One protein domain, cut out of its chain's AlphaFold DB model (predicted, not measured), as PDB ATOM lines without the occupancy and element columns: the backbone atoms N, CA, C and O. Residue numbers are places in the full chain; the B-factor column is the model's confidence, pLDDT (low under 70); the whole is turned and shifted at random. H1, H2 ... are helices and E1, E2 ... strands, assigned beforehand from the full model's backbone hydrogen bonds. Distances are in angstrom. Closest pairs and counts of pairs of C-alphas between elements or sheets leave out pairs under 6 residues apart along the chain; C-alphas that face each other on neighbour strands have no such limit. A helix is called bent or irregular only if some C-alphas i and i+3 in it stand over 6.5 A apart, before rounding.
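Overview. This is residues 164 to 172 and 204 to 386 of the 541 residues of an uncharacterized protein of Globodera pallida (UniProt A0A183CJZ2). A long two-strand hairpin, E1 and E2, reaches out as an arm with a long loop whose residues 260 to 265 stick out, and H2 runs nearly in line with E1 at the other end; to one side of this axis lies a loose lobe of H4, H7, H8 and H9, with long unnamed stretches before H4, before H7 and between H7 and H8. The short H5 and H6 lie near H2, the short H3 follows the arm, and H1 lies off by itself before a cut. The printed part has 192 residues, with nine named helices and two named strands in the order H1, H2, E1, E2, H3, H4, H5, H6, H7, H8, H9; the strands are antiparallel. The class is mostly helix, though under half of the residues, 91, are in named elements. The whole is loose, with a radius of gyration of the C-alphas of 23.3 A and spans of 74 by 59 by 44 A.

Arrangement. H1, residues 164 to 172, is apart from H2, residues 229 to 243. E1, residues 246 to 253, and E2, residues 272 to 279, form an antiparallel hairpin at 152 degrees, with N 247 and O 278 at 2.9 A and N 249 and O 276 at 3.3 A, within hydrogen-bond range. H3, residues 280 to 283, is close to but not clearly touching H2, the closest C-alphas, of Thr 243 and Leu 280, being 6.0 A apart. H4, residues 297 to 308, is irregular, with C-alphas 300 and 303 7.4 A apart; it is only just apart from H3, at 8.4 A. H5, residues 316 to 319, and H6, residues 321 to 324, are each close to but not clearly touching H2: the closest C-alphas are those of Val 236 and Val 317, 7.0 A, and of Val 236 and Glu 322, 7.2 A. H7, residues 341 to 347, is close to but not clearly touching H8, residues 362 to 372, the closest C-alphas being those of Met 347 and Gln 368, 7.0 A; they are about perpendicular, at 80 degrees. H8 is close to but not clearly touching H9, residues 377 to 385, the closest C-alphas being those of Val 366 and Lys 379, 7.2 A, with a shallow tilt of 25 degrees, opposite ways. Every O i to N i+4 pair is within hydrogen-bond range in H1, H2, H7 and H9, against 5 of 8 in H4 and 5 of 7 in H8; H3, H5 and H6 are too short for such a pair.

Along the chain. H1 begins at C-alpha 164 (0.446, -32.623, 28.509). H2 is 21.2 A long, E1 21.1 A, E2 22.1 A, H4 17.4 A and H8 16.0 A. H9 ends at C-alpha 385 (-23.335, -27.426, 53.861).

Size, cuts and confidence. The C-alphas farthest apart, of Ser 223 and Gly 263, are 79.9 A apart. Residues 173 to 203 are not printed, and C-alphas 172 and 204 are 15.8 A apart across the cut. The links E1 to E2, H3 to H4, H6 to H7 and H7 to H8 are long. Mean pLDDT of the printed part is 73.9; 59 residues are under 70, among them residues 251 to 275.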
ATOM      1  N   ASN A 164       0.029 -31.228  28.677       85.56
ATOM      2  CA  ASN A 164       0.446 -32.623  28.509       85.56
ATOM      3  C   ASN A 164       0.651 -33.338  29.851       85.56
ATOM      4  O   ASN A 164       0.350 -34.527  29.982       85.56
ATOM      5  N   PHE A 165       1.131 -32.625  30.869       87.94
ATOM      6  CA  PHE A 165       1.267 -33.162  32.216       87.94
ATOM      7  C   PHE A 165      -0.097 -33.465  32.846       87.94
ATOM      8  O   PHE A 165      -0.304 -34.568  33.357       87.94
ATOM      9  N   LEU A 166      -1.051 -32.530  32.761       78.88
ATOM     10  CA  LEU A 166      -2.406 -32.725  33.288       78.88
ATOM     11  C   LEU A 166      -3.129 -33.880  32.592       78.88
ATOM     12  O   LEU A 166      -3.701 -34.739  33.269       78.88
ATOM     13  N   SER A 167      -3.047 -33.956  31.261       75.69
ATOM     14  CA  SER A 167      -3.656 -35.053  30.504       75.69
ATOM     15  C   SER A 167      -3.032 -36.405  30.868       75.69
ATOM     16  O   SER A 167      -3.741 -37.402  31.029       75.69
ATOM     17  N   THR A 168      -1.717 -36.448  31.097       81.25
ATOM     18  CA  THR A 168      -1.009 -37.658  31.537       81.25
ATOM     19  C   THR A 168      -1.413 -38.083  32.948       81.25
ATOM     20  O   THR A 168      -1.685 -39.265  33.169       81.25
ATOM     21  N   LEU A 169      -1.499 -37.145  33.897       79.31
ATOM     22  CA  LEU A 169      -1.967 -37.423  35.257       79.31
ATOM     23  C   LEU A 169      -3.401 -37.952  35.264       79.31
ATOM     24  O   LEU A 169      -3.683 -38.937  35.943       79.31
ATOM     25  N   GLN A 170      -4.296 -37.346  34.484       74.31
ATOM     26  CA  GLN A 170      -5.679 -37.798  34.362       74.31
ATOM     27  C   GLN A 170      -5.750 -39.222  33.788       74.31
ATOM     28  O   GLN A 170      -6.452 -40.076  34.336       74.31
ATOM     29  N   LYS A 171      -4.956 -39.522  32.748       74.50
ATOM     30  CA  LYS A 171      -4.832 -40.873  32.172       74.50
ATOM     31  C   LYS A 171      -4.277 -41.890  33.172       74.50
ATOM     32  O   LYS A 171      -4.754 -43.022  33.207       74.50
ATOM     33  N   ALA A 172      -3.285 -41.513  33.978       73.62
ATOM     34  CA  ALA A 172      -2.711 -42.381  35.006       73.62
ATOM     35  C   ALA A 172      -3.699 -42.644  36.153       73.62
ATOM     36  O   ALA A 172      -3.901 -43.795  36.530       73.62
ATOM     37  N   GLU A 204     -11.103 -35.456  25.250       42.88
ATOM     38  CA  GLU A 204     -11.875 -34.211  25.131       42.88
ATOM     39  C   GLU A 204     -13.135 -34.196  26.013       42.88
ATOM     40  O   GLU A 204     -14.173 -33.654  25.633       42.88
ATOM     41  N   ALA A 205     -13.092 -34.763  27.218       41.75
ATOM     42  CA  ALA A 205     -13.992 -34.291  28.266       41.75
ATOM     43  C   ALA A 205     -13.234 -33.231  29.076       41.75
ATOM     44  O   ALA A 205     -12.683 -33.560  30.135       41.75
ATOM     45  N   PRO A 206     -13.138 -31.969  28.594       43.22
ATOM     46  CA  PRO A 206     -12.685 -30.898  29.456       43.22
ATOM     47  C   PRO A 206     -13.582 -30.913  30.687       43.22
ATOM     48  O   PRO A 206     -14.771 -31.230  30.604       43.22
ATOM     49  N   ILE A 207     -12.987 -30.574  31.825       50.09
ATOM     50  CA  ILE A 207     -13.685 -30.151  33.035       50.09
ATOM     51  C   ILE A 207     -14.893 -29.310  32.597       50.09
ATOM     52  O   ILE A 207     -14.707 -28.185  32.149       50.09
ATOM     53  N   SER A 208     -16.082 -29.928  32.614       54.62
ATOM     54  CA  SER A 208     -17.377 -29.435  32.123       54.62
ATOM     55  C   SER A 208     -17.308 -28.413  30.976       54.62
ATOM     56  O   SER A 208     -17.068 -27.226  31.211       54.62
ATOM     57  N   SER A 209     -17.635 -28.811  29.743       65.81
ATOM     58  CA  SER A 209     -18.030 -27.826  28.732       65.81
ATOM     59  C   SER A 209     -19.233 -27.043  29.270       65.81
ATOM     60  O   SER A 209     -20.336 -27.561  29.437       65.81
ATOM     61  N   TYR A 210     -18.996 -25.794  29.663       75.00
ATOM     62  CA  TYR A 210     -20.025 -24.976  30.278       75.00
ATOM     63  C   TYR A 210     -20.921 -24.415  29.173       75.00
ATOM     64  O   TYR A 210     -20.460 -23.794  28.214       75.00
ATOM     65  N   GLN A 211     -22.227 -24.627  29.296       84.00
ATOM     66  CA  GLN A 211     -23.198 -23.998  28.414       84.00
ATOM     67  C   GLN A 211     -23.671 -22.692  29.054       84.00
ATOM     68  O   GLN A 211     -24.269 -22.705  30.129       84.00
ATOM     69  N   VAL A 212     -23.401 -21.554  28.406       85.56
ATOM     70  CA  VAL A 212     -23.806 -20.232  28.917       85.56
ATOM     71  C   VAL A 212     -25.041 -19.731  28.186       85.56
ATOM     72  O   VAL A 212     -25.056 -19.641  26.959       85.56
ATOM     73  N   LEU A 213     -26.048 -19.320  28.954       85.94
ATOM     74  CA  LEU A 213     -27.187 -18.554  28.464       85.94
ATOM     75  C   LEU A 213     -27.069 -17.103  28.948       85.94
ATOM     76  O   LEU A 213     -27.108 -16.842  30.148       85.94
ATOM     77  N   ILE A 214     -26.965 -16.150  28.019       87.50
ATOM     78  CA  ILE A 214     -26.892 -14.714  28.331       87.50
ATOM     79  C   ILE A 214     -28.158 -14.027  27.820       87.50
ATOM     80  O   ILE A 214     -28.451 -14.063  26.627       87.50
ATOM     81  N   GLN A 215     -28.895 -13.368  28.718       84.25
ATOM     82  CA  GLN A 215     -30.026 -12.516  28.350       84.25
ATOM     83  C   GLN A 215     -29.593 -11.053  28.323       84.25
ATOM     84  O   GLN A 215     -29.204 -10.486  29.344       84.25
ATOM     85  N   THR A 216     -29.703 -10.429  27.154       85.50
ATOM     86  CA  THR A 216     -29.458  -8.997  26.966       85.50
ATOM     87  C   THR A 216     -30.770  -8.239  26.801       85.50
ATOM     88  O   THR A 216     -31.812  -8.822  26.494       85.50
ATOM     89  N   ALA A 217     -30.727  -6.918  26.991       83.19
ATOM     90  CA  ALA A 217     -31.851  -6.058  26.650       83.19
ATOM     91  C   ALA A 217     -32.178  -6.166  25.150       83.19
ATOM     92  O   ALA A 217     -31.300  -6.435  24.328       83.19
ATOM     93  N   ASP A 218     -33.447  -5.948  24.809       80.25
ATOM     94  CA  ASP A 218     -33.908  -5.943  23.422       80.25
ATOM     95  C   ASP A 218     -33.164  -4.871  22.604       80.25
ATOM     96  O   ASP A 218     -33.004  -3.729  23.047       80.25
ATOM     97  N   HIS A 219     -32.745  -5.238  21.392       67.81
ATOM     98  CA  HIS A 219     -31.977  -4.392  20.478       67.81
ATOM     99  C   HIS A 219     -32.709  -3.084  20.136       67.81
ATOM    100  O   HIS A 219     -32.082  -2.060  19.874       67.81
ATOM    101  N   LEU A 220     -34.046  -3.092  20.172       74.75
ATOM    102  CA  LEU A 220     -34.878  -1.916  19.899       74.75
ATOM    103  C   LEU A 220     -34.772  -0.829  20.985       74.75
ATOM    104  O   LEU A 220     -35.039   0.338  20.708       74.75
ATOM    105  N   THR A 221     -34.372  -1.183  22.211       68.69
ATOM    106  CA  THR A 221     -34.214  -0.241  23.333       68.69
ATOM    107  C   THR A 221     -32.945  -0.561  24.133       68.69
ATOM    108  O   THR A 221     -33.035  -1.169  25.204       68.69
ATOM    109  N   PRO A 222     -31.757  -0.136  23.661       65.44
ATOM    110  CA  PRO A 222     -30.470  -0.539  24.239       65.44
ATOM    111  C   PRO A 222     -30.213  -0.005  25.660       65.44
ATOM    112  O   PRO A 222     -29.338  -0.510  26.354       65.44
ATOM    113  N   SER A 223     -30.972   0.992  26.127       65.06
ATOM    114  CA  SER A 223     -30.834   1.584  27.469       65.06
ATOM    115  C   SER A 223     -31.793   0.996  28.516       65.06
ATOM    116  O   SER A 223     -31.968   1.574  29.590       65.06
ATOM    117  N   ARG A 224     -32.482  -0.109  28.209       73.50
ATOM    118  CA  ARG A 224     -33.460  -0.713  29.119       73.50
ATOM    119  C   ARG A 224     -32.770  -1.614  30.143       73.50
ATOM    120  O   ARG A 224     -31.992  -2.492  29.789       73.50
ATOM    121  N   ASN A 225     -33.110  -1.436  31.418       78.62
ATOM    122  CA  ASN A 225     -32.599  -2.284  32.490       78.62
ATOM    123  C   ASN A 225     -33.145  -3.724  32.362       78.62
ATOM    124  O   ASN A 225     -34.361  -3.928  32.297       78.62
ATOM    125  N   VAL A 226     -32.245  -4.709  32.345       80.81
ATOM    126  CA  VAL A 226     -32.562  -6.148  32.282       80.81
ATOM    127  C   VAL A 226     -32.992  -6.687  33.651       80.81
ATOM    128  O   VAL A 226     -33.753  -7.644  33.724       80.81
ATOM    129  N   LEU A 227     -32.623  -6.023  34.750       80.88
ATOM    130  CA  LEU A 227     -32.964  -6.423  36.123       80.88
ATOM    131  C   LEU A 227     -34.421  -6.108  36.509       80.88
ATOM    132  O   LEU A 227     -34.747  -5.881  37.672       80.88
ATOM    133  N   THR A 228     -35.328  -6.065  35.534       81.50
ATOM    134  CA  THR A 228     -36.755  -5.901  35.807       81.50
ATOM    135  C   THR A 228     -37.404  -7.258  36.043       81.50
ATOM    136  O   THR A 228     -37.063  -8.252  35.406       81.50
ATOM    137  N   LYS A 229     -38.422  -7.293  36.911       80.38
ATOM    138  CA  LYS A 229     -39.199  -8.508  37.213       80.38
ATOM    139  C   LYS A 229     -39.667  -9.248  35.954       80.38
ATOM    140  O   LYS A 229     -39.645 -10.471  35.920       80.38
ATOM    141  N   LYS A 230     -40.114  -8.513  34.931       84.31
ATOM    142  CA  LYS A 230     -40.616  -9.102  33.682       84.31
ATOM    143  C   LYS A 230     -39.510  -9.831  32.916       84.31
ATOM    144  O   LYS A 230     -39.741 -10.938  32.446       84.31
ATOM    145  N   GLU A 231     -38.338  -9.218  32.809       84.25
ATOM    146  CA  GLU A 231     -37.198  -9.798  32.100       84.25
ATOM    147  C   GLU A 231     -36.620 -10.998  32.854       84.25
ATOM    148  O   GLU A 231     -36.363 -12.026  32.237       84.25
ATOM    149  N   LEU A 232     -36.527 -10.928  34.185       83.50
ATOM    150  CA  LEU A 232     -36.097 -12.073  34.990       83.50
ATOM    151  C   LEU A 232     -37.075 -13.252  34.878       83.50
ATOM    152  O   LEU A 232     -36.647 -14.390  34.737       83.50
ATOM    153  N   LEU A 233     -38.389 -12.997  34.874       86.62
ATOM    154  CA  LEU A 233     -39.390 -14.051  34.660       86.62
ATOM    155  C   LEU A 233     -39.276 -14.689  33.274       86.62
ATOM    156  O   LEU A 233     -39.481 -15.894  33.150       86.62
ATOM    157  N   ARG A 234     -38.921 -13.903  32.255       87.62
ATOM    158  CA  ARG A 234     -38.616 -14.432  30.926       87.62
ATOM    159  C   ARG A 234     -37.396 -15.354  30.975       87.62
ATOM    160  O   ARG A 234     -37.442 -16.419  30.373       87.62
ATOM    161  N   HIS A 235     -36.364 -14.996  31.746       88.44
ATOM    162  CA  HIS A 235     -35.213 -15.870  31.985       88.44
ATOM    163  C   HIS A 235     -35.631 -17.206  32.610       88.44
ATOM    164  O   HIS A 235     -35.252 -18.259  32.112       88.44
ATOM    165  N   VAL A 236     -36.461 -17.179  33.662       88.69
ATOM    166  CA  VAL A 236     -36.947 -18.403  34.330       88.69
ATOM    167  C   VAL A 236     -37.732 -19.293  33.367       88.69
ATOM    168  O   VAL A 236     -37.546 -20.506  33.363       88.69
ATOM    169  N   GLN A 237     -38.607 -18.701  32.551       90.62
ATOM    170  CA  GLN A 237     -39.392 -19.437  31.559       90.62
ATOM    171  C   GLN A 237     -38.493 -20.122  30.530       90.62
ATOM    172  O   GLN A 237     -38.671 -21.307  30.279       90.62
ATOM    173  N   LEU A 238     -37.489 -19.410  30.013       90.75
ATOM    174  CA  LEU A 238     -36.512 -19.980  29.085       90.75
ATOM    175  C   LEU A 238     -35.716 -21.121  29.726       90.75
ATOM    176  O   LEU A 238     -35.547 -22.166  29.109       90.75
ATOM    177  N   LEU A 239     -35.265 -20.955  30.973       88.81
ATOM    178  CA  LEU A 239     -34.589 -22.028  31.703       88.81
ATOM    179  C   LEU A 239     -35.496 -23.253  31.856       88.81
ATOM    180  O   LEU A 239     -35.053 -24.371  31.623       88.81
ATOM    181  N   HIS A 240     -36.773 -23.058  32.179       87.44
ATOM    182  CA  HIS A 240     -37.729 -24.158  32.272       87.44
ATOM    183  C   HIS A 240     -37.947 -24.862  30.922       87.44
ATOM    184  O   HIS A 240     -37.947 -26.089  30.868       87.44
ATOM    185  N   GLU A 241     -38.063 -24.120  29.820       88.81
ATOM    186  CA  GLU A 241     -38.141 -24.702  28.473       88.81
ATOM    187  C   GLU A 241     -36.892 -25.532  28.135       88.81
ATOM    188  O   GLU A 241     -37.016 -26.631  27.595       88.81
ATOM    189  N   ILE A 242     -35.699 -25.062  28.519       88.38
ATOM    190  CA  ILE A 242     -34.434 -25.784  28.314       88.38
ATOM    191  C   ILE A 242     -34.418 -27.112  29.082       88.38
ATOM    192  O   ILE A 242     -33.986 -28.123  28.534       88.38
ATOM    193  N   THR A 243     -34.935 -27.150  30.315       84.19
ATOM    194  CA  THR A 243     -34.984 -28.397  31.115       84.19
ATOM    195  C   THR A 243     -35.860 -29.478  30.492       84.19
ATOM    196  O   THR A 243     -35.626 -30.663  30.698       84.19
ATOM    197  N   GLN A 244     -36.854 -29.083  29.695       85.00
ATOM    198  CA  GLN A 244     -37.781 -30.006  29.042       85.00
ATOM    199  C   GLN A 244     -37.272 -30.524  27.691       85.00
ATOM    200  O   GLN A 244     -37.947 -31.350  27.062       85.00
ATOM    201  N   LEU A 245     -36.105 -30.061  27.232       86.56
ATOM    202  CA  LEU A 245     -35.498 -30.542  25.999       86.56
ATOM    203  C   LEU A 245     -35.150 -32.025  26.125       86.56
ATOM    204  O   LEU A 245     -34.545 -32.477  27.096       86.56
ATOM    205  N   ARG A 246     -35.534 -32.787  25.099       85.62
ATOM    206  CA  ARG A 246     -35.227 -34.211  24.984       85.62
ATOM    207  C   ARG A 246     -34.523 -34.472  23.673       85.62
ATOM    208  O   ARG A 246     -34.988 -34.040  22.617       85.62
ATOM    209  N   VAL A 247     -33.412 -35.191  23.749       86.19
ATOM    210  CA  VAL A 247     -32.643 -35.601  22.576       86.19
ATOM    211  C   VAL A 247     -32.883 -37.083  22.343       86.19
ATOM    212  O   VAL A 247     -32.604 -37.931  23.190       86.19
ATOM    213  N   HIS A 248     -33.413 -37.401  21.169       84.06
ATOM    214  CA  HIS A 248     -33.584 -38.776  20.728       84.06
ATOM    215  C   HIS A 248     -32.328 -39.200  19.976       84.06
ATOM    216  O   HIS A 248     -32.057 -38.695  18.885       84.06
ATOM    217  N   LYS A 249     -31.546 -40.109  20.564       76.44
ATOM    218  CA  LYS A 249     -30.351 -40.658  19.916       76.44
ATOM    219  C   LYS A 249     -30.608 -42.108  19.532       76.44
ATOM    220  O   LYS A 249     -31.087 -42.906  20.335       76.44
ATOM    221  N   PHE A 250     -30.271 -42.437  18.292       70.69
ATOM    222  CA  PHE A 250     -30.357 -43.792  17.767       70.69
ATOM    223  C   PHE A 250     -29.113 -44.582  18.197       70.69
ATOM    224  O   PHE A 250     -27.997 -44.210  17.833       70.69
ATOM    225  N   GLY A 251     -29.299 -45.637  18.994       60.47
ATOM    226  CA  GLY A 251     -28.248 -46.601  19.328       60.47
ATOM    227  C   GLY A 251     -28.377 -47.833  18.437       60.47
ATOM    228  O   GLY A 251     -29.457 -48.416  18.349       60.47
ATOM    229  N   LEU A 252     -27.301 -48.211  17.747       54.03
ATOM    230  CA  LEU A 252     -27.287 -49.354  16.835       54.03
ATOM    231  C   LEU A 252     -26.498 -50.485  17.489       54.03
ATOM    232  O   LEU A 252     -25.292 -50.583  17.314       54.03
ATOM    233  N   LEU A 253     -27.182 -51.329  18.260       50.28
ATOM    234  CA  LEU A 253     -26.541 -52.479  18.885       50.28
ATOM    235  C   LEU A 253     -26.426 -53.623  17.883       50.28
ATOM    236  O   LEU A 253     -27.406 -54.293  17.549       50.28
ATOM    237  N   LEU A 254     -25.207 -53.851  17.395       48.41
ATOM    238  CA  LEU A 254     -24.864 -55.022  16.595       48.41
ATOM    239  C   LEU A 254     -24.763 -56.252  17.505       48.41
ATOM    240  O   LEU A 254     -23.678 -56.768  17.769       48.41
ATOM    241  N   SER A 255     -25.906 -56.744  17.981       46.94
ATOM    242  CA  SER A 255     -25.962 -58.036  18.659       46.94
ATOM    243  C   SER A 255     -25.600 -59.137  17.656       46.94
ATOM    244  O   SER A 255     -26.363 -59.453  16.740       46.94
ATOM    245  N   LYS A 256     -24.388 -59.694  17.782       48.78
ATOM    246  CA  LYS A 256     -23.886 -60.813  16.968       48.78
ATOM    247  C   LYS A 256     -24.573 -62.116  17.395       48.78
ATOM    248  O   LYS A 256     -23.946 -62.987  17.993       48.78
ATOM    249  N   ILE A 257     -25.863 -62.267  17.105       48.38
ATOM    250  CA  ILE A 257     -26.566 -63.541  17.311       48.38
ATOM    251  C   ILE A 257     -26.260 -64.459  16.126       48.38
ATOM    252  O   ILE A 257     -26.698 -64.225  15.000       48.38
ATOM    253  N   TRP A 258     -25.511 -65.529  16.382       47.41
ATOM    254  CA  TRP A 258     -25.306 -66.614  15.426       47.41
ATOM    255  C   TRP A 258     -26.518 -67.546  15.479       47.41
ATOM    256  O   TRP A 258     -26.665 -68.318  16.423       47.41
ATOM    257  N   VAL A 259     -27.394 -67.498  14.474       48.44
ATOM    258  CA  VAL A 259     -28.451 -68.509  14.331       48.44
ATOM    259  C   VAL A 259     -27.896 -69.652  13.488       48.44
ATOM    260  O   VAL A 259     -27.780 -69.541  12.270       48.44
ATOM    261  N   THR A 260     -27.531 -70.766  14.120       45.44
ATOM    262  CA  THR A 260     -27.184 -71.992  13.393       45.44
ATOM    263  C   THR A 260     -28.460 -72.774  13.099       45.44
ATOM    264  O   THR A 260     -28.947 -73.519  13.945       45.44
ATOM    265  N   SER A 261     -29.006 -72.631  11.894       47.03
ATOM    266  CA  SER A 261     -29.985 -73.584  11.370       47.03
ATOM    267  C   SER A 261     -29.553 -73.998   9.967       47.03
ATOM    268  O   SER A 261     -29.254 -73.147   9.136       47.03
ATOM    269  N   PHE A 262     -29.469 -75.309   9.725       48.50
ATOM    270  CA  PHE A 262     -29.088 -75.920   8.441       48.50
ATOM    271  C   PHE A 262     -27.650 -75.682   7.940       48.50
ATOM    272  O   PHE A 262     -27.429 -75.527   6.745       48.50
ATOM    273  N   GLY A 263     -26.641 -75.701   8.820       54.06
ATOM    274  CA  GLY A 263     -25.228 -75.814   8.397       54.06
ATOM    275  C   GLY A 263     -24.681 -74.658   7.545       54.06
ATOM    276  O   GLY A 263     -23.542 -74.722   7.093       54.06
ATOM    277  N   VAL A 264     -25.461 -73.591   7.360       52.28
ATOM    278  CA  VAL A 264     -25.056 -72.346   6.716       52.28
ATOM    279  C   VAL A 264     -25.187 -71.251   7.764       52.28
ATOM    280  O   VAL A 264     -26.288 -70.878   8.161       52.28
ATOM    281  N   THR A 265     -24.055 -70.737   8.236       46.88
ATOM    282  CA  THR A 265     -24.002 -69.528   9.064       46.88
ATOM    283  C   THR A 265     -24.320 -68.323   8.186       46.88
ATOM    284  O   THR A 265     -23.426 -67.664   7.658       46.88
ATOM    285  N   LEU A 266     -25.607 -68.058   7.976       49.94
ATOM    286  CA  LEU A 266     -26.070 -66.815   7.378       49.94
ATOM    287  C   LEU A 266     -26.119 -65.750   8.473       49.94
ATOM    288  O   LEU A 266     -26.863 -65.873   9.444       49.94
ATOM    289  N   PHE A 267     -25.296 -64.715   8.305       45.97
ATOM    290  CA  PHE A 267     -25.334 -63.493   9.102       45.97
ATOM    291  C   PHE A 267     -26.724 -62.871   8.917       45.97
ATOM    292  O   PHE A 267     -26.986 -62.207   7.917       45.97
ATOM    293  N   CYS A 268     -27.644 -63.138   9.838       43.47
ATOM    294  CA  CYS A 268     -28.894 -62.403   9.927       43.47
ATOM    295  C   CYS A 268     -28.664 -61.313  10.972       43.47
ATOM    296  O   CYS A 268     -28.735 -61.609  12.165       43.47
ATOM    297  N   PRO A 269     -28.312 -60.075  10.578       49.25
ATOM    298  CA  PRO A 269     -28.328 -58.978  11.524       49.25
ATOM    299  C   PRO A 269     -29.792 -58.761  11.916       49.25
ATOM    300  O   PRO A 269     -30.549 -58.100  11.206       49.25
ATOM    301  N   LEU A 270     -30.221 -59.345  13.038       49.78
ATOM    302  CA  LEU A 270     -31.391 -58.843  13.745       49.78
ATOM    303  C   LEU A 270     -30.999 -57.447  14.242       49.78
ATOM    304  O   LEU A 270     -30.416 -57.290  15.311       49.78
ATOM    305  N   PHE A 271     -31.248 -56.437  13.411       51.00
ATOM    306  CA  PHE A 271     -31.113 -55.037  13.783       51.00
ATOM    307  C   PHE A 271     -32.113 -54.750  14.907       51.00
ATOM    308  O   PHE A 271     -33.292 -54.506  14.655       51.00
ATOM    309  N   CYS A 272     -31.658 -54.810  16.157       49.16
ATOM    310  CA  CYS A 272     -32.438 -54.333  17.288       49.16
ATOM    311  C   CYS A 272     -32.195 -52.825  17.405       49.16
ATOM    312  O   CYS A 272     -31.160 -52.379  17.897       49.16
ATOM    313  N   PHE A 273     -33.120 -52.032  16.870       54.28
ATOM    314  CA  PHE A 273     -33.089 -50.583  17.019       54.28
ATOM    315  C   PHE A 273     -33.559 -50.222  18.429       54.28
ATOM    316  O   PHE A 273     -34.752 -50.306  18.718       54.28
ATOM    317  N   HIS A 274     -32.634 -49.834  19.311       57.62
ATOM    318  CA  HIS A 274     -32.988 -49.358  20.645       57.62
ATOM    319  C   HIS A 274     -33.045 -47.827  20.653       57.62
ATOM    320  O   HIS A 274     -32.075 -47.134  20.334       57.62
ATOM    321  N   PHE A 275     -34.221 -47.292  20.982       61.44
ATOM    322  CA  PHE A 275     -34.474 -45.857  21.041       61.44
ATOM    323  C   PHE A 275     -34.259 -45.384  22.479       61.44
ATOM    324  O   PHE A 275     -35.048 -45.723  23.360       61.44
ATOM    325  N   ARG A 276     -33.193 -44.614  22.726       74.38
ATOM    326  CA  ARG A 276     -32.940 -44.000  24.037       74.38
ATOM    327  C   ARG A 276     -33.251 -42.510  23.999       74.38
ATOM    328  O   ARG A 276     -32.786 -41.772  23.127       74.38
ATOM    329  N   ASN A 277     -34.048 -42.089  24.974       81.88
ATOM    330  CA  ASN A 277     -34.397 -40.694  25.194       81.88
ATOM    331  C   ASN A 277     -33.426 -40.127  26.220       81.88
ATOM    332  O   ASN A 277     -33.389 -40.617  27.343       81.88
ATOM    333  N   TRP A 278     -32.671 -39.110  25.829       84.75
ATOM    334  CA  TRP A 278     -31.754 -38.406  26.712       84.75
ATOM    335  C   TRP A 278     -32.427 -37.136  27.216       84.75
ATOM    336  O   TRP A 278     -32.952 -36.348  26.418       84.75
ATOM    337  N   THR A 279     -32.433 -36.959  28.530       84.00
ATOM    338  CA  THR A 279     -32.903 -35.746  29.203       84.00
ATOM    339  C   THR A 279     -31.719 -34.918  29.696       84.00
ATOM    340  O   THR A 279     -30.580 -35.387  29.709       84.00
ATOM    341  N   LEU A 280     -31.968 -33.668  30.093       83.12
ATOM    342  CA  LEU A 280     -30.915 -32.809  30.635       83.12
ATOM    343  C   LEU A 280     -30.302 -33.390  31.921       83.12
ATOM    344  O   LEU A 280     -29.092 -33.283  32.111       83.12
ATOM    345  N   ASP A 281     -31.109 -34.072  32.737       79.44
ATOM    346  CA  ASP A 281     -30.689 -34.723  33.985       79.44
ATOM    347  C   ASP A 281     -29.680 -35.869  33.755       79.44
ATOM    348  O   ASP A 281     -28.912 -36.198  34.664       79.44
ATOM    349  N   ASP A 282     -29.659 -36.453  32.548       80.19
ATOM    350  CA  ASP A 282     -28.736 -37.529  32.150       80.19
ATOM    351  C   ASP A 282     -27.392 -36.999  31.625       80.19
ATOM    352  O   ASP A 282     -26.394 -37.717  31.625       80.19
ATOM    353  N   ILE A 283     -27.372 -35.759  31.128       80.56
ATOM    354  CA  ILE A 283     -26.209 -35.142  30.465       80.56
ATOM    355  C   ILE A 283     -25.480 -34.186  31.416       80.56
ATOM    356  O   ILE A 283     -24.285 -33.935  31.266       80.56
ATOM    357  N   CYS A 284     -26.200 -33.612  32.379       79.94
ATOM    358  CA  CYS A 284     -25.662 -32.579  33.242       79.94
ATOM    359  C   CYS A 284     -24.571 -33.098  34.184       79.94
ATOM    360  O   CYS A 284     -24.559 -34.249  34.624       79.94
ATOM    361  N   PHE A 285     -23.675 -32.191  34.569       80.25
ATOM    362  CA  PHE A 285     -22.697 -32.482  35.601       80.25
ATOM    363  C   PHE A 285     -23.370 -32.482  36.980       80.25
ATOM    364  O   PHE A 285     -23.905 -31.458  37.425       80.25
ATOM    365  N   LYS A 286     -23.323 -33.634  37.653       79.62
ATOM    366  CA  LYS A 286     -23.748 -33.803  39.044       79.62
ATOM    367  C   LYS A 286     -22.521 -33.802  39.960       79.62
ATOM    368  O   LYS A 286     -21.487 -34.354  39.575       79.62
ATOM    369  N   PRO A 287     -22.605 -33.206  41.164       69.12
ATOM    370  CA  PRO A 287     -21.564 -33.389  42.167       69.12
ATOM    371  C   PRO A 287     -21.403 -34.889  42.461       69.12
ATOM    372  O   PRO A 287     -22.366 -35.643  42.328       69.12
ATOM    373  N   GLY A 288     -20.176 -35.307  42.789       64.00
ATOM    374  CA  GLY A 288     -19.770 -36.716  42.859       64.00
ATOM    375  C   GLY A 288     -20.744 -37.634  43.608       64.00
ATOM    376  O   GLY A 288     -21.479 -37.197  44.494       64.00
ATOM    377  N   ALA A 289     -20.739 -38.916  43.234       65.12
ATOM    378  CA  ALA A 289     -21.644 -39.915  43.794       65.12
ATOM    379  C   ALA A 289     -21.531 -39.996  45.324       65.12
ATOM    380  O   ALA A 289     -20.443 -39.868  45.890       65.12
ATOM    381  N   LEU A 290     -22.662 -40.226  45.997       67.00
ATOM    382  CA  LEU A 290     -22.646 -40.448  47.437       67.00
ATOM    383  C   LEU A 290     -22.055 -41.827  47.741       67.00
ATOM    384  O   LEU A 290     -22.622 -42.857  47.360       67.00
ATOM    385  N   ASP A 291     -20.953 -41.833  48.484       66.25
ATOM    386  CA  ASP A 291     -20.372 -43.047  49.045       66.25
ATOM    387  C   ASP A 291     -21.140 -43.453  50.311       66.25
ATOM    388  O   ASP A 291     -20.860 -43.013  51.429       66.25
ATOM    389  N   ILE A 292     -22.208 -44.227  50.109       70.94
ATOM    390  CA  ILE A 292     -23.009 -44.817  51.183       70.94
ATOM    391  C   ILE A 292     -22.633 -46.292  51.274       70.94
ATOM    392  O   ILE A 292     -22.893 -47.059  50.344       70.94
ATOM    393  N   GLY A 293     -22.060 -46.685  52.413       66.88
ATOM    394  CA  GLY A 293     -21.707 -48.076  52.681       66.88
ATOM    395  C   GLY A 293     -22.929 -49.008  52.601       66.88
ATOM    396  O   GLY A 293     -24.017 -48.626  53.047       66.88
ATOM    397  N   PRO A 294     -22.769 -50.233  52.071       69.38
ATOM    398  CA  PRO A 294     -23.870 -51.178  51.856       69.38
ATOM    399  C   PRO A 294     -24.546 -51.648  53.155       69.38
ATOM    400  O   PRO A 294     -25.674 -52.131  53.115       69.38
ATOM    401  N   ASP A 295     -23.885 -51.467  54.302       67.94
ATOM    402  CA  ASP A 295     -24.378 -51.880  55.620       67.94
ATOM    403  C   ASP A 295     -25.397 -50.891  56.224       67.94
ATOM    404  O   ASP A 295     -26.043 -51.191  57.228       67.94
ATOM    405  N   SER A 296     -25.556 -49.701  55.629       68.75
ATOM    406  CA  SER A 296     -26.507 -48.689  56.095       68.75
ATOM    407  C   SER A 296     -27.858 -48.815  55.394       68.75
ATOM    408  O   SER A 296     -27.933 -48.952  54.173       68.75
ATOM    409  N   MET A 297     -28.954 -48.633  56.138       68.12
ATOM    410  CA  MET A 297     -30.301 -48.514  55.552       68.12
ATOM    411  C   MET A 297     -30.433 -47.326  54.583       68.12
ATOM    412  O   MET A 297     -31.323 -47.325  53.735       68.12
ATOM    413  N   ALA A 298     -29.519 -46.348  54.640       67.94
ATOM    414  CA  ALA A 298     -29.434 -45.265  53.662       67.94
ATOM    415  C   ALA A 298     -29.090 -45.760  52.242       67.94
ATOM    416  O   ALA A 298     -29.395 -45.069  51.270       67.94
ATOM    417  N   TYR A 299     -28.525 -46.966  52.092       74.56
ATOM    418  CA  TYR A 299     -28.253 -47.568  50.783       74.56
ATOM    419  C   TYR A 299     -29.542 -47.797  49.977       74.56
ATOM    420  O   TYR A 299     -29.555 -47.604  48.764       74.56
ATOM    421  N   ALA A 300     -30.660 -48.110  50.644       73.62
ATOM    422  CA  ALA A 300     -31.961 -48.256  49.987       73.62
ATOM    423  C   ALA A 300     -32.471 -46.935  49.377       73.62
ATOM    424  O   ALA A 300     -33.208 -46.948  48.392       73.62
ATOM    425  N   LEU A 301     -32.050 -45.796  49.935       73.94
ATOM    426  CA  LEU A 301     -32.403 -44.450  49.475       73.94
ATOM    427  C   LEU A 301     -31.422 -43.896  48.433       73.94
ATOM    428  O   LEU A 301     -31.726 -42.878  47.813       73.94
ATOM    429  N   LYS A 302     -30.280 -44.558  48.200       76.44
ATOM    430  CA  LYS A 302     -29.249 -44.144  47.238       76.44
ATOM    431  C   LYS A 302     -29.799 -43.778  45.846       76.44
ATOM    432  O   LYS A 302     -29.556 -42.648  45.429       76.44
ATOM    433  N   PRO A 303     -30.587 -44.627  45.148       77.19
ATOM    434  CA  PRO A 303     -31.087 -44.290  43.808       77.19
ATOM    435  C   PRO A 303     -32.035 -43.081  43.809       77.19
ATOM    436  O   PRO A 303     -32.069 -42.299  42.860       77.19
ATOM    437  N   THR A 304     -32.795 -42.893  44.890       78.69
ATOM    438  CA  THR A 304     -33.664 -41.725  45.068       78.69
ATOM    439  C   THR A 304     -32.842 -40.466  45.324       78.69
ATOM    440  O   THR A 304     -33.134 -39.410  44.765       78.69
ATOM    441  N   LEU A 305     -31.795 -40.569  46.143       77.38
ATOM    442  CA  LEU A 305     -30.931 -39.453  46.504       77.38
ATOM    443  C   LEU A 305     -30.088 -38.975  45.312       77.38
ATOM    444  O   LEU A 305     -29.975 -37.774  45.095       77.38
ATOM    445  N   GLU A 306     -29.589 -39.890  44.480       79.31
ATOM    446  CA  GLU A 306     -28.883 -39.576  43.224       79.31
ATOM    447  C   GLU A 306     -29.775 -38.876  42.185       79.31
ATOM    448  O   GLU A 306     -29.299 -38.088  41.358       79.31
ATOM    449  N   ARG A 307     -31.085 -39.139  42.233       79.88
ATOM    450  CA  ARG A 307     -32.085 -38.430  41.430       79.88
ATOM    451  C   ARG A 307     -32.456 -37.071  42.025       79.88
ATOM    452  O   ARG A 307     -32.826 -36.174  41.276       79.88
ATOM    453  N   LEU A 308     -32.372 -36.922  43.348       80.12
ATOM    454  CA  LEU A 308     -32.643 -35.663  44.039       80.12
ATOM    455  C   LEU A 308     -31.486 -34.667  43.894       80.12
ATOM    456  O   LEU A 308     -31.745 -33.469  43.817       80.12
ATOM    457  N   ILE A 309     -30.233 -35.138  43.836       81.00
ATOM    458  CA  ILE A 309     -29.064 -34.279  43.609       81.00
ATOM    459  C   ILE A 309     -29.268 -33.458  42.326       81.00
ATOM    460  O   ILE A 309     -29.353 -34.042  41.239       81.00
ATOM    461  N   PRO A 310     -29.317 -32.117  42.428       81.12
ATOM    462  CA  PRO A 310     -29.508 -31.275  41.267       81.12
ATOM    463  C   PRO A 310     -28.233 -31.227  40.425       81.12
ATOM    464  O   PRO A 310     -27.107 -31.329  40.922       81.12
ATOM    465  N   CYS A 311     -28.422 -31.002  39.132       81.06
ATOM    466  CA  CYS A 311     -27.362 -30.562  38.240       81.06
ATOM    467  C   CYS A 311     -26.732 -29.254  38.757       81.06
ATOM    468  O   CYS A 311     -27.420 -28.416  39.346       81.06
ATOM    469  N   ILE A 312     -25.449 -29.014  38.475       80.31
ATOM    470  CA  ILE A 312     -24.809 -27.738  38.836       80.31
ATOM    471  C   ILE A 312     -25.266 -26.627  37.887       80.31
ATOM    472  O   ILE A 312     -24.967 -26.653  36.694       80.31
ATOM    473  N   TRP A 313     -25.993 -25.647  38.423       82.38
ATOM    474  CA  TRP A 313     -26.483 -24.481  37.687       82.38
ATOM    475  C   TRP A 313     -26.015 -23.211  38.385       82.38
ATOM    476  O   TRP A 313     -26.289 -23.004  39.564       82.38
ATOM    477  N   ILE A 314     -25.352 -22.323  37.647       83.88
ATOM    478  CA  ILE A 314     -24.953 -21.008  38.156       83.88
ATOM    479  C   ILE A 314     -25.873 -19.977  37.507       83.88
ATOM    480  O   ILE A 314     -25.668 -19.585  36.360       83.88
ATOM    481  N   THR A 315     -26.929 -19.570  38.220       84.81
ATOM    482  CA  THR A 315     -27.922 -18.620  37.695       84.81
ATOM    483  C   THR A 315     -28.304 -17.562  38.733       84.81
ATOM    484  O   THR A 315     -28.373 -17.862  39.925       84.81
ATOM    485  N   PRO A 316     -28.636 -16.326  38.312       82.19
ATOM    486  CA  PRO A 316     -29.128 -15.293  39.231       82.19
ATOM    487  C   PRO A 316     -30.522 -15.616  39.794       82.19
ATOM    488  O   PRO A 316     -30.955 -15.009  40.772       82.19
ATOM    489  N   VAL A 317     -31.242 -16.554  39.172       84.31
ATOM    490  CA  VAL A 317     -32.577 -16.989  39.599       84.31
ATOM    491  C   VAL A 317     -32.494 -17.880  40.836       84.31
ATOM    492  O   VAL A 317     -33.469 -17.953  41.578       84.31
ATOM    493  N   ASP A 318     -31.334 -18.488  41.106       85.88
ATOM    494  CA  ASP A 318     -31.141 -19.362  42.261       85.88
ATOM    495  C   ASP A 318     -31.473 -18.661  43.588       85.88
ATOM    496  O   ASP A 318     -32.024 -19.271  44.493       85.88
ATOM    497  N   CYS A 319     -31.267 -17.340  43.669       83.75
ATOM    498  CA  CYS A 319     -31.637 -16.510  44.820       83.75
ATOM    499  C   CYS A 319     -33.148 -16.477  45.125       83.75
ATOM    500  O   CYS A 319     -33.542 -16.095  46.227       83.75
ATOM    501  N   PHE A 320     -33.999 -16.863  44.177       86.56
ATOM    502  CA  PHE A 320     -35.452 -16.812  44.294       86.56
ATOM    503  C   PHE A 320     -36.051 -18.217  44.348       86.56
ATOM    504  O   PHE A 320     -35.535 -19.156  43.752       86.56
ATOM    505  N   PHE A 321     -37.227 -18.342  44.967       86.81
ATOM    506  CA  PHE A 321     -37.994 -19.595  44.985       86.81
ATOM    507  C   PHE A 321     -38.252 -20.168  43.576       86.81
ATOM    508  O   PHE A 321     -38.275 -21.376  43.364       86.81
ATOM    509  N   GLU A 322     -38.421 -19.295  42.580       84.94
ATOM    510  CA  GLU A 322     -38.639 -19.686  41.181       84.94
ATOM    511  C   GLU A 322     -37.450 -20.464  40.575       84.94
ATOM    512  O   GLU A 322     -37.648 -21.187  39.600       84.94
ATOM    513  N   GLY A 323     -36.252 -20.371  41.168       82.25
ATOM    514  CA  GLY A 323     -35.065 -21.139  40.777       82.25
ATOM    515  C   GLY A 323     -35.174 -22.639  41.054       82.25
ATOM    516  O   GLY A 323     -34.536 -23.425  40.365       82.25
ATOM    517  N   ALA A 324     -36.061 -23.057  41.961       86.12
ATOM    518  CA  ALA A 324     -36.308 -24.471  42.252       86.12
ATOM    519  C   ALA A 324     -37.024 -25.218  41.113       86.12
ATOM    520  O   ALA A 324     -36.947 -26.439  41.015       86.12
ATOM    521  N   LYS A 325     -37.759 -24.492  40.259       84.62
ATOM    522  CA  LYS A 325     -38.566 -25.070  39.172       84.62
ATOM    523  C   LYS A 325     -37.729 -25.715  38.060       84.62
ATOM    524  O   LYS A 325     -38.102 -26.809  37.643       84.62
ATOM    525  N   PRO A 326     -36.652 -25.081  37.549       83.69
ATOM    526  CA  PRO A 326     -35.793 -25.706  36.544       83.69
ATOM    527  C   PRO A 326     -34.848 -26.782  37.105       83.69
ATOM    528  O   PRO A 326     -34.396 -27.632  36.355       83.69
ATOM    529  N   LEU A 327     -34.559 -26.782  38.406       79.31
ATOM    530  CA  LEU A 327     -33.641 -27.746  39.033       79.31
ATOM    531  C   LEU A 327     -34.277 -29.102  39.353       79.31
ATOM    532  O   LEU A 327     -33.608 -29.969  39.914       79.31
ATOM    533  N   GLY A 328     -35.586 -29.240  39.123       67.38
ATOM    534  CA  GLY A 328     -36.361 -30.369  39.626       67.38
ATOM    535  C   GLY A 328     -35.800 -31.724  39.187       67.38
ATOM    536  O   GLY A 328     -35.165 -31.806  38.144       67.38
ATOM    537  N   PRO A 329     -36.112 -32.818  39.903       69.62
ATOM    538  CA  PRO A 329     -36.159 -34.115  39.246       69.62
ATOM    539  C   PRO A 329     -37.340 -34.120  38.262       69.62
ATOM    540  O   PRO A 329     -38.478 -33.831  38.651       69.62
ATOM    541  N   SER A 330     -37.091 -34.434  36.986       70.12
ATOM    542  CA  SER A 330     -38.127 -34.476  35.947       70.12
ATOM    543  C   SER A 330     -38.247 -35.883  35.331       70.12
ATOM    544  O   SER A 330     -37.358 -36.325  34.608       70.12
ATOM    545  N   PRO A 331     -39.329 -36.655  35.578       76.69
ATOM    546  CA  PRO A 331     -40.529 -36.371  36.381       76.69
ATOM    547  C   PRO A 331     -40.293 -36.338  37.908       76.69
ATOM    548  O   PRO A 331     -39.291 -36.904  38.371       76.69
ATOM    549  N   PRO A 332     -41.217 -35.714  38.676       81.94
ATOM    550  CA  PRO A 332     -41.166 -35.669  40.138       81.94
ATOM    551  C   PRO A 332     -41.175 -37.075  40.745       81.94
ATOM    552  O   PRO A 332     -41.617 -38.038  40.118       81.94
ATOM    553  N   ILE A 333     -40.652 -37.190  41.963       83.12
ATOM    554  CA  ILE A 333     -40.488 -38.480  42.632       83.12
ATOM    555  C   ILE A 333     -41.764 -38.798  43.411       83.12
ATOM    556  O   ILE A 333     -42.095 -38.088  44.360       83.12
ATOM    557  N   ASP A 334     -42.451 -39.875  43.033       82.56
ATOM    558  CA  ASP A 334     -43.576 -40.405  43.803       82.56
ATOM    559  C   ASP A 334     -43.057 -41.225  44.989       82.56
ATOM    560  O   ASP A 334     -42.346 -42.220  44.807       82.56
ATOM    561  N   ILE A 335     -43.441 -40.848  46.207       77.81
ATOM    562  CA  ILE A 335     -42.942 -41.492  47.436       77.81
ATOM    563  C   ILE A 335     -43.349 -42.963  47.509       77.81
ATOM    564  O   ILE A 335     -42.576 -43.805  47.957       77.81
ATOM    565  N   ASN A 336     -44.528 -43.296  46.988       76.06
ATOM    566  CA  ASN A 336     -45.055 -44.660  46.966       76.06
ATOM    567  C   ASN A 336     -44.181 -45.645  46.170       76.06
ATOM    568  O   ASN A 336     -44.238 -46.847  46.418       76.06
ATOM    569  N   ASN A 337     -43.365 -45.143  45.240       74.69
ATOM    570  CA  ASN A 337     -42.471 -45.956  44.414       74.69
ATOM    571  C   ASN A 337     -41.076 -46.129  45.038       74.69
ATOM    572  O   ASN A 337     -40.250 -46.868  44.500       74.69
ATOM    573  N   ILE A 338     -40.794 -45.454  46.157       75.62
ATOM    574  CA  ILE A 338     -39.518 -45.559  46.863       75.62
ATOM    575  C   ILE A 338     -39.563 -46.790  47.784       75.62
ATOM    576  O   ILE A 338     -40.531 -46.959  48.534       75.62
ATOM    577  N   PRO A 339     -38.525 -47.645  47.802       67.00
ATOM    578  CA  PRO A 339     -38.400 -48.676  48.829       67.00
ATOM    579  C   PRO A 339     -38.356 -48.009  50.212       67.00
ATOM    580  O   PRO A 339     -37.512 -47.155  50.456       67.00
ATOM    581  N   MET A 340     -39.273 -48.388  51.109       68.06
ATOM    582  CA  MET A 340     -39.513 -47.726  52.410       68.06
ATOM    583  C   MET A 340     -40.155 -46.327  52.330       68.06
ATOM    584  O   MET A 340     -40.217 -45.626  53.336       68.06
ATOM    585  N   GLY A 341     -40.696 -45.922  51.178       70.00
ATOM    586  CA  GLY A 341     -41.372 -44.632  51.015       70.00
ATOM    587  C   GLY A 341     -42.661 -44.503  51.829       70.00
ATOM    588  O   GLY A 341     -42.883 -43.478  52.463       70.00
ATOM    589  N   SER A 342     -43.463 -45.567  51.917       68.38
ATOM    590  CA  SER A 342     -44.650 -45.591  52.788       68.38
ATOM    591  C   SER A 342     -44.288 -45.467  54.270       68.38
ATOM    592  O   SER A 342     -45.008 -44.834  55.035       68.38
ATOM    593  N   LEU A 343     -43.146 -46.029  54.675       71.25
ATOM    594  CA  LEU A 343     -42.611 -45.858  56.020       71.25
ATOM    595  C   LEU A 343     -42.118 -44.418  56.225       71.25
ATOM    596  O   LEU A 343     -42.417 -43.827  57.254       71.25
ATOM    597  N   LEU A 344     -41.448 -43.819  55.235       71.44
ATOM    598  CA  LEU A 344     -41.037 -42.410  55.266       71.44
ATOM    599  C   LEU A 344     -42.232 -41.456  55.422       71.44
ATOM    600  O   LEU A 344     -42.168 -40.537  56.234       71.44
ATOM    601  N   GLN A 345     -43.331 -41.716  54.713       71.88
ATOM    602  CA  GLN A 345     -44.560 -40.920  54.792       71.88
ATOM    603  C   GLN A 345     -45.280 -41.054  56.143       71.88
ATOM    604  O   GLN A 345     -45.974 -40.136  56.558       71.88
ATOM    605  N   LEU A 346     -45.099 -42.172  56.854       70.06
ATOM    606  CA  LEU A 346     -45.612 -42.355  58.218       70.06
ATOM    607  C   LEU A 346     -44.752 -41.676  59.293       70.06
ATOM    608  O   LEU A 346     -45.182 -41.579  60.439       70.06
ATOM    609  N   MET A 347     -43.528 -41.275  58.958       69.56
ATOM    610  CA  MET A 347     -42.568 -40.730  59.922       69.56
ATOM    611  C   MET A 347     -42.341 -39.241  59.788       69.56
ATOM    612  O   MET A 347     -41.909 -38.608  60.747       69.56
ATOM    613  N   VAL A 348     -42.557 -38.702  58.595       72.38
ATOM    614  CA  VAL A 348     -42.449 -37.275  58.359       72.38
ATOM    615  C   VAL A 348     -43.839 -36.762  58.043       72.38
ATOM    616  O   VAL A 348     -44.386 -37.019  56.969       72.38
ATOM    617  N   ASP A 349     -44.388 -36.030  59.004       65.75
ATOM    618  CA  ASP A 349     -45.652 -35.334  58.838       65.75
ATOM    619  C   ASP A 349     -45.528 -34.303  57.697       65.75
ATOM    620  O   ASP A 349     -44.488 -33.655  57.530       65.75
ATOM    621  N   ASP A 350     -46.588 -34.172  56.896       69.94
ATOM    622  CA  ASP A 350     -46.730 -33.199  55.802       69.94
ATOM    623  C   ASP A 350     -45.802 -33.358  54.573       69.94
ATOM    624  O   ASP A 350     -45.625 -32.399  53.815       69.94
ATOM    625  N   ILE A 351     -45.245 -34.548  54.286       75.12
ATOM    626  CA  ILE A 351     -44.596 -34.755  52.974       75.12
ATOM    627  C   ILE A 351     -45.658 -34.958  51.866       75.12
ATOM    628  O   ILE A 351     -46.486 -35.867  51.972       75.12
ATOM    629  N   PRO A 352     -45.627 -34.168  50.770       77.44
ATOM    630  CA  PRO A 352     -46.512 -34.363  49.621       77.44
ATOM    631  C   PRO A 352     -46.172 -35.638  48.836       77.44
ATOM    632  O   PRO A 352     -45.002 -35.968  48.681       77.44
ATOM    633  N   ASP A 353     -47.178 -36.288  48.238       79.25
ATOM    634  CA  ASP A 353     -47.004 -37.537  47.465       79.25
ATOM    635  C   ASP A 353     -45.960 -37.431  46.336       79.25
ATOM    636  O   ASP A 353     -45.291 -38.415  46.013       79.25
ATOM    637  N   GLN A 354     -45.811 -36.230  45.764       84.19
ATOM    638  CA  GLN A 354     -44.817 -35.884  44.749       84.19
ATOM    639  C   GLN A 354     -43.752 -34.954  45.322       84.19
ATOM    640  O   GLN A 354     -44.027 -33.799  45.668       84.19
ATOM    641  N   VAL A 355     -42.513 -35.441  45.349       83.44
ATOM    642  CA  VAL A 355     -41.359 -34.706  45.865       83.44
ATOM    643  C   VAL A 355     -40.604 -34.030  44.725       83.44
ATOM    644  O   VAL A 355     -40.190 -34.657  43.745       83.44
ATOM    645  N   SER A 356     -40.394 -32.728  44.887       86.00
ATOM    646  CA  SER A 356     -39.552 -31.882  44.045       86.00
ATOM    647  C   SER A 356     -38.933 -30.773  44.900       86.00
ATOM    648  O   SER A 356     -39.429 -30.454  45.983       86.00
ATOM    649  N   TRP A 357     -37.890 -30.117  44.389       86.19
ATOM    650  CA  TRP A 357     -37.242 -28.987  45.067       86.19
ATOM    651  C   TRP A 357     -38.176 -27.798  45.346       86.19
ATOM    652  O   TRP A 357     -37.864 -26.969  46.195       86.19
ATOM    653  N   THR A 358     -39.333 -27.714  44.679       86.12
ATOM    654  CA  THR A 358     -40.326 -26.661  44.938       86.12
ATOM    655  C   THR A 358     -41.140 -26.903  46.204       86.12
ATOM    656  O   THR A 358     -41.680 -25.945  46.750       86.12
ATOM    657  N   ASN A 359     -41.257 -28.156  46.652       86.31
ATOM    658  CA  ASN A 359     -42.142 -28.557  47.752       86.31
ATOM    659  C   ASN A 359     -41.392 -29.263  48.896       86.31
ATOM    660  O   ASN A 359     -42.010 -29.658  49.877       86.31
ATOM    661  N   LEU A 360     -40.075 -29.439  48.772       85.12
ATOM    662  CA  LEU A 360     -39.241 -30.120  49.759       85.12
ATOM    663  C   LEU A 360     -38.644 -29.121  50.759       85.12
ATOM    664  O   LEU A 360     -37.982 -28.168  50.345       85.12
ATOM    665  N   ASP A 361     -38.833 -29.379  52.055       86.94
ATOM    666  CA  ASP A 361     -38.066 -28.763  53.145       86.94
ATOM    667  C   ASP A 361     -37.050 -29.789  53.683       86.94
ATOM    668  O   ASP A 361     -37.411 -30.692  54.448       86.94
ATOM    669  N   PRO A 362     -35.780 -29.708  53.258       84.12
ATOM    670  CA  PRO A 362     -34.788 -30.714  53.601       84.12
ATOM    671  C   PRO A 362     -34.359 -30.661  55.077       84.12
ATOM    672  O   PRO A 362     -34.011 -31.702  55.631       84.12
ATOM    673  N   GLU A 363     -34.437 -29.507  55.750       85.62
ATOM    674  CA  GLU A 363     -34.141 -29.410  57.185       85.62
ATOM    675  C   GLU A 363     -35.211 -30.129  58.009       85.62
ATOM    676  O   GLU A 363     -34.883 -30.916  58.904       85.62
ATOM    677  N   HIS A 364     -36.485 -29.930  57.655       84.44
ATOM    678  CA  HIS A 364     -37.589 -30.622  58.311       84.44
ATOM    679  C   HIS A 364     -37.464 -32.141  58.145       84.44
ATOM    680  O   HIS A 364     -37.474 -32.869  59.138       84.44
ATOM    681  N   VAL A 365     -37.239 -32.622  56.917       83.19
ATOM    682  CA  VAL A 365     -37.090 -34.060  56.639       83.19
ATOM    683  C   VAL A 365     -35.922 -34.663  57.418       83.19
ATOM    684  O   VAL A 365     -36.086 -35.688  58.077       83.19
ATOM    685  N   VAL A 366     -34.748 -34.024  57.394       82.88
ATOM    686  CA  VAL A 366     -33.575 -34.531  58.114       82.88
ATOM    687  C   VAL A 366     -33.849 -34.567  59.619       82.88
ATOM    688  O   VAL A 366     -33.553 -35.575  60.254       82.88
ATOM    689  N   SER A 367     -34.470 -33.530  60.194       82.31
ATOM    690  CA  SER A 367     -34.762 -33.466  61.633       82.31
ATOM    691  C   SER A 367     -35.683 -34.592  62.126       82.31
ATOM    692  O   SER A 367     -35.398 -35.187  63.165       82.31
ATOM    693  N   GLN A 368     -36.717 -34.937  61.354       80.88
ATOM    694  CA  GLN A 368     -37.675 -35.992  61.700       80.88
ATOM    695  C   GLN A 368     -37.089 -37.393  61.496       80.88
ATOM    696  O   GLN A 368     -37.270 -38.281  62.329       80.88
ATOM    697  N   VAL A 369     -36.310 -37.593  60.428       77.31
ATOM    698  CA  VAL A 369     -35.687 -38.894  60.144       77.31
ATOM    699  C   VAL A 369     -34.611 -39.233  61.180       77.31
ATOM    700  O   VAL A 369     -34.514 -40.392  61.570       77.31
ATOM    701  N   ILE A 370     -33.868 -38.247  61.704       71.75
ATOM    702  CA  ILE A 370     -32.877 -38.465  62.782       71.75
ATOM    703  C   ILE A 370     -33.523 -39.023  64.058       71.75
ATOM    704  O   ILE A 370     -32.866 -39.750  64.803       71.75
ATOM    705  N   GLY A 371     -34.787 -38.686  64.333       69.19
ATOM    706  CA  GLY A 371     -35.493 -39.190  65.514       69.19
ATOM    707  C   GLY A 371     -35.649 -40.714  65.516       69.19
ATOM    708  O   GLY A 371     -35.638 -41.327  66.581       69.19
ATOM    709  N   ASN A 372     -35.731 -41.316  64.324       67.38
ATOM    710  CA  ASN A 372     -36.051 -42.731  64.136       67.38
ATOM    711  C   ASN A 372     -34.914 -43.536  63.474       67.38
ATOM    712  O   ASN A 372     -34.877 -44.758  63.611       67.38
ATOM    713  N   PHE A 373     -33.983 -42.875  62.776       70.12
ATOM    714  CA  PHE A 373     -32.871 -43.489  62.052       70.12
ATOM    715  C   PHE A 373     -31.542 -42.798  62.340       70.12
ATOM    716  O   PHE A 373     -31.430 -41.572  62.303       70.12
ATOM    717  N   ASP A 374     -30.493 -43.599  62.529       66.31
ATOM    718  CA  ASP A 374     -29.131 -43.082  62.600       66.31
ATOM    719  C   ASP A 374     -28.621 -42.736  61.193       66.31
ATOM    720  O   ASP A 374     -28.163 -43.590  60.432       66.31
ATOM    721  N   LEU A 375     -28.742 -41.458  60.829       66.69
ATOM    722  CA  LEU A 375     -28.214 -40.907  59.579       66.69
ATOM    723  C   LEU A 375     -26.697 -40.633  59.635       66.69
ATOM    724  O   LEU A 375     -26.128 -40.159  58.646       66.69
ATOM    725  N   GLY A 376     -26.032 -40.913  60.764       68.44
ATOM    726  CA  GLY A 376     -24.583 -40.829  60.923       68.44
ATOM    727  C   GLY A 376     -23.974 -39.536  60.363       68.44
ATOM    728  O   GLY A 376     -24.338 -38.420  60.742       68.44
ATOM    729  N   THR A 377     -23.038 -39.684  59.421       71.31
ATOM    730  CA  THR A 377     -22.271 -38.582  58.817       71.31
ATOM    731  C   THR A 377     -23.101 -37.691  57.883       71.31
ATOM    732  O   THR A 377     -22.755 -36.524  57.702       71.31
ATOM    733  N   ILE A 378     -24.221 -38.180  57.330       71.81
ATOM    734  CA  ILE A 378     -25.059 -37.428  56.374       71.81
ATOM    735  C   ILE A 378     -25.636 -36.171  57.029       71.81
ATOM    736  O   ILE A 378     -25.630 -35.099  56.426       71.81
ATOM    737  N   LYS A 379     -26.039 -36.263  58.302       75.56
ATOM    738  CA  LYS A 379     -26.485 -35.103  59.086       75.56
ATOM    739  C   LYS A 379     -25.400 -34.028  59.170       75.56
ATOM    740  O   LYS A 379     -25.676 -32.847  58.976       75.56
ATOM    741  N   ASN A 380     -24.164 -34.434  59.458       78.62
ATOM    742  CA  ASN A 380     -23.046 -33.502  59.583       78.62
ATOM    743  C   ASN A 380     -22.709 -32.853  58.242       78.62
ATOM    744  O   ASN A 380     -22.417 -31.661  58.216       78.62
ATOM    745  N   PHE A 381     -22.789 -33.599  57.137       78.62
ATOM    746  CA  PHE A 381     -22.652 -33.019  55.804       78.62
ATOM    747  C   PHE A 381     -23.750 -31.994  55.528       78.62
ATOM    748  O   PHE A 381     -23.434 -30.871  55.142       78.62
ATOM    749  N   PHE A 382     -25.014 -32.327  55.795       79.12
ATOM    750  CA  PHE A 382     -26.143 -31.424  55.566       79.12
ATOM    751  C   PHE A 382     -26.032 -30.119  56.374       79.12
ATOM    752  O   PHE A 382     -26.095 -29.028  55.805       79.12
ATOM    753  N   MET A 383     -25.758 -30.217  57.680       80.12
ATOM    754  CA  MET A 383     -25.603 -29.049  58.558       80.12
ATOM    755  C   MET A 383     -24.375 -28.201  58.200       80.12
ATOM    756  O   MET A 383     -24.453 -26.977  58.221       80.12
ATOM    757  N   ARG A 384     -23.244 -28.822  57.831       82.25
ATOM    758  CA  ARG A 384     -22.031 -28.094  57.407       82.25
ATOM    759  C   ARG A 384     -22.173 -27.448  56.033       82.25
ATOM    760  O   ARG A 384     -21.474 -26.478  55.765       82.25
ATOM    761  N   SER A 385     -23.056 -27.980  55.189       80.94
ATOM    762  CA  SER A 385     -23.335 -27.426  53.861       80.94
ATOM    763  C   SER A 385     -24.220 -26.179  53.933       80.94
ATOM    764  O   SER A 385     -24.323 -25.463  52.944       80.94
ATOM    765  N   GLY A 386     -24.853 -25.906  55.082       78.25
ATOM    766  CA  GLY A 386     -25.659 -24.700  55.284       78.25
ATOM    767  C   GLY A 386     -26.876 -24.618  54.361       78.25
ATOM    768  O   GLY A 386     -27.303 -23.521  54.024       78.25
TER     769      GLY A 386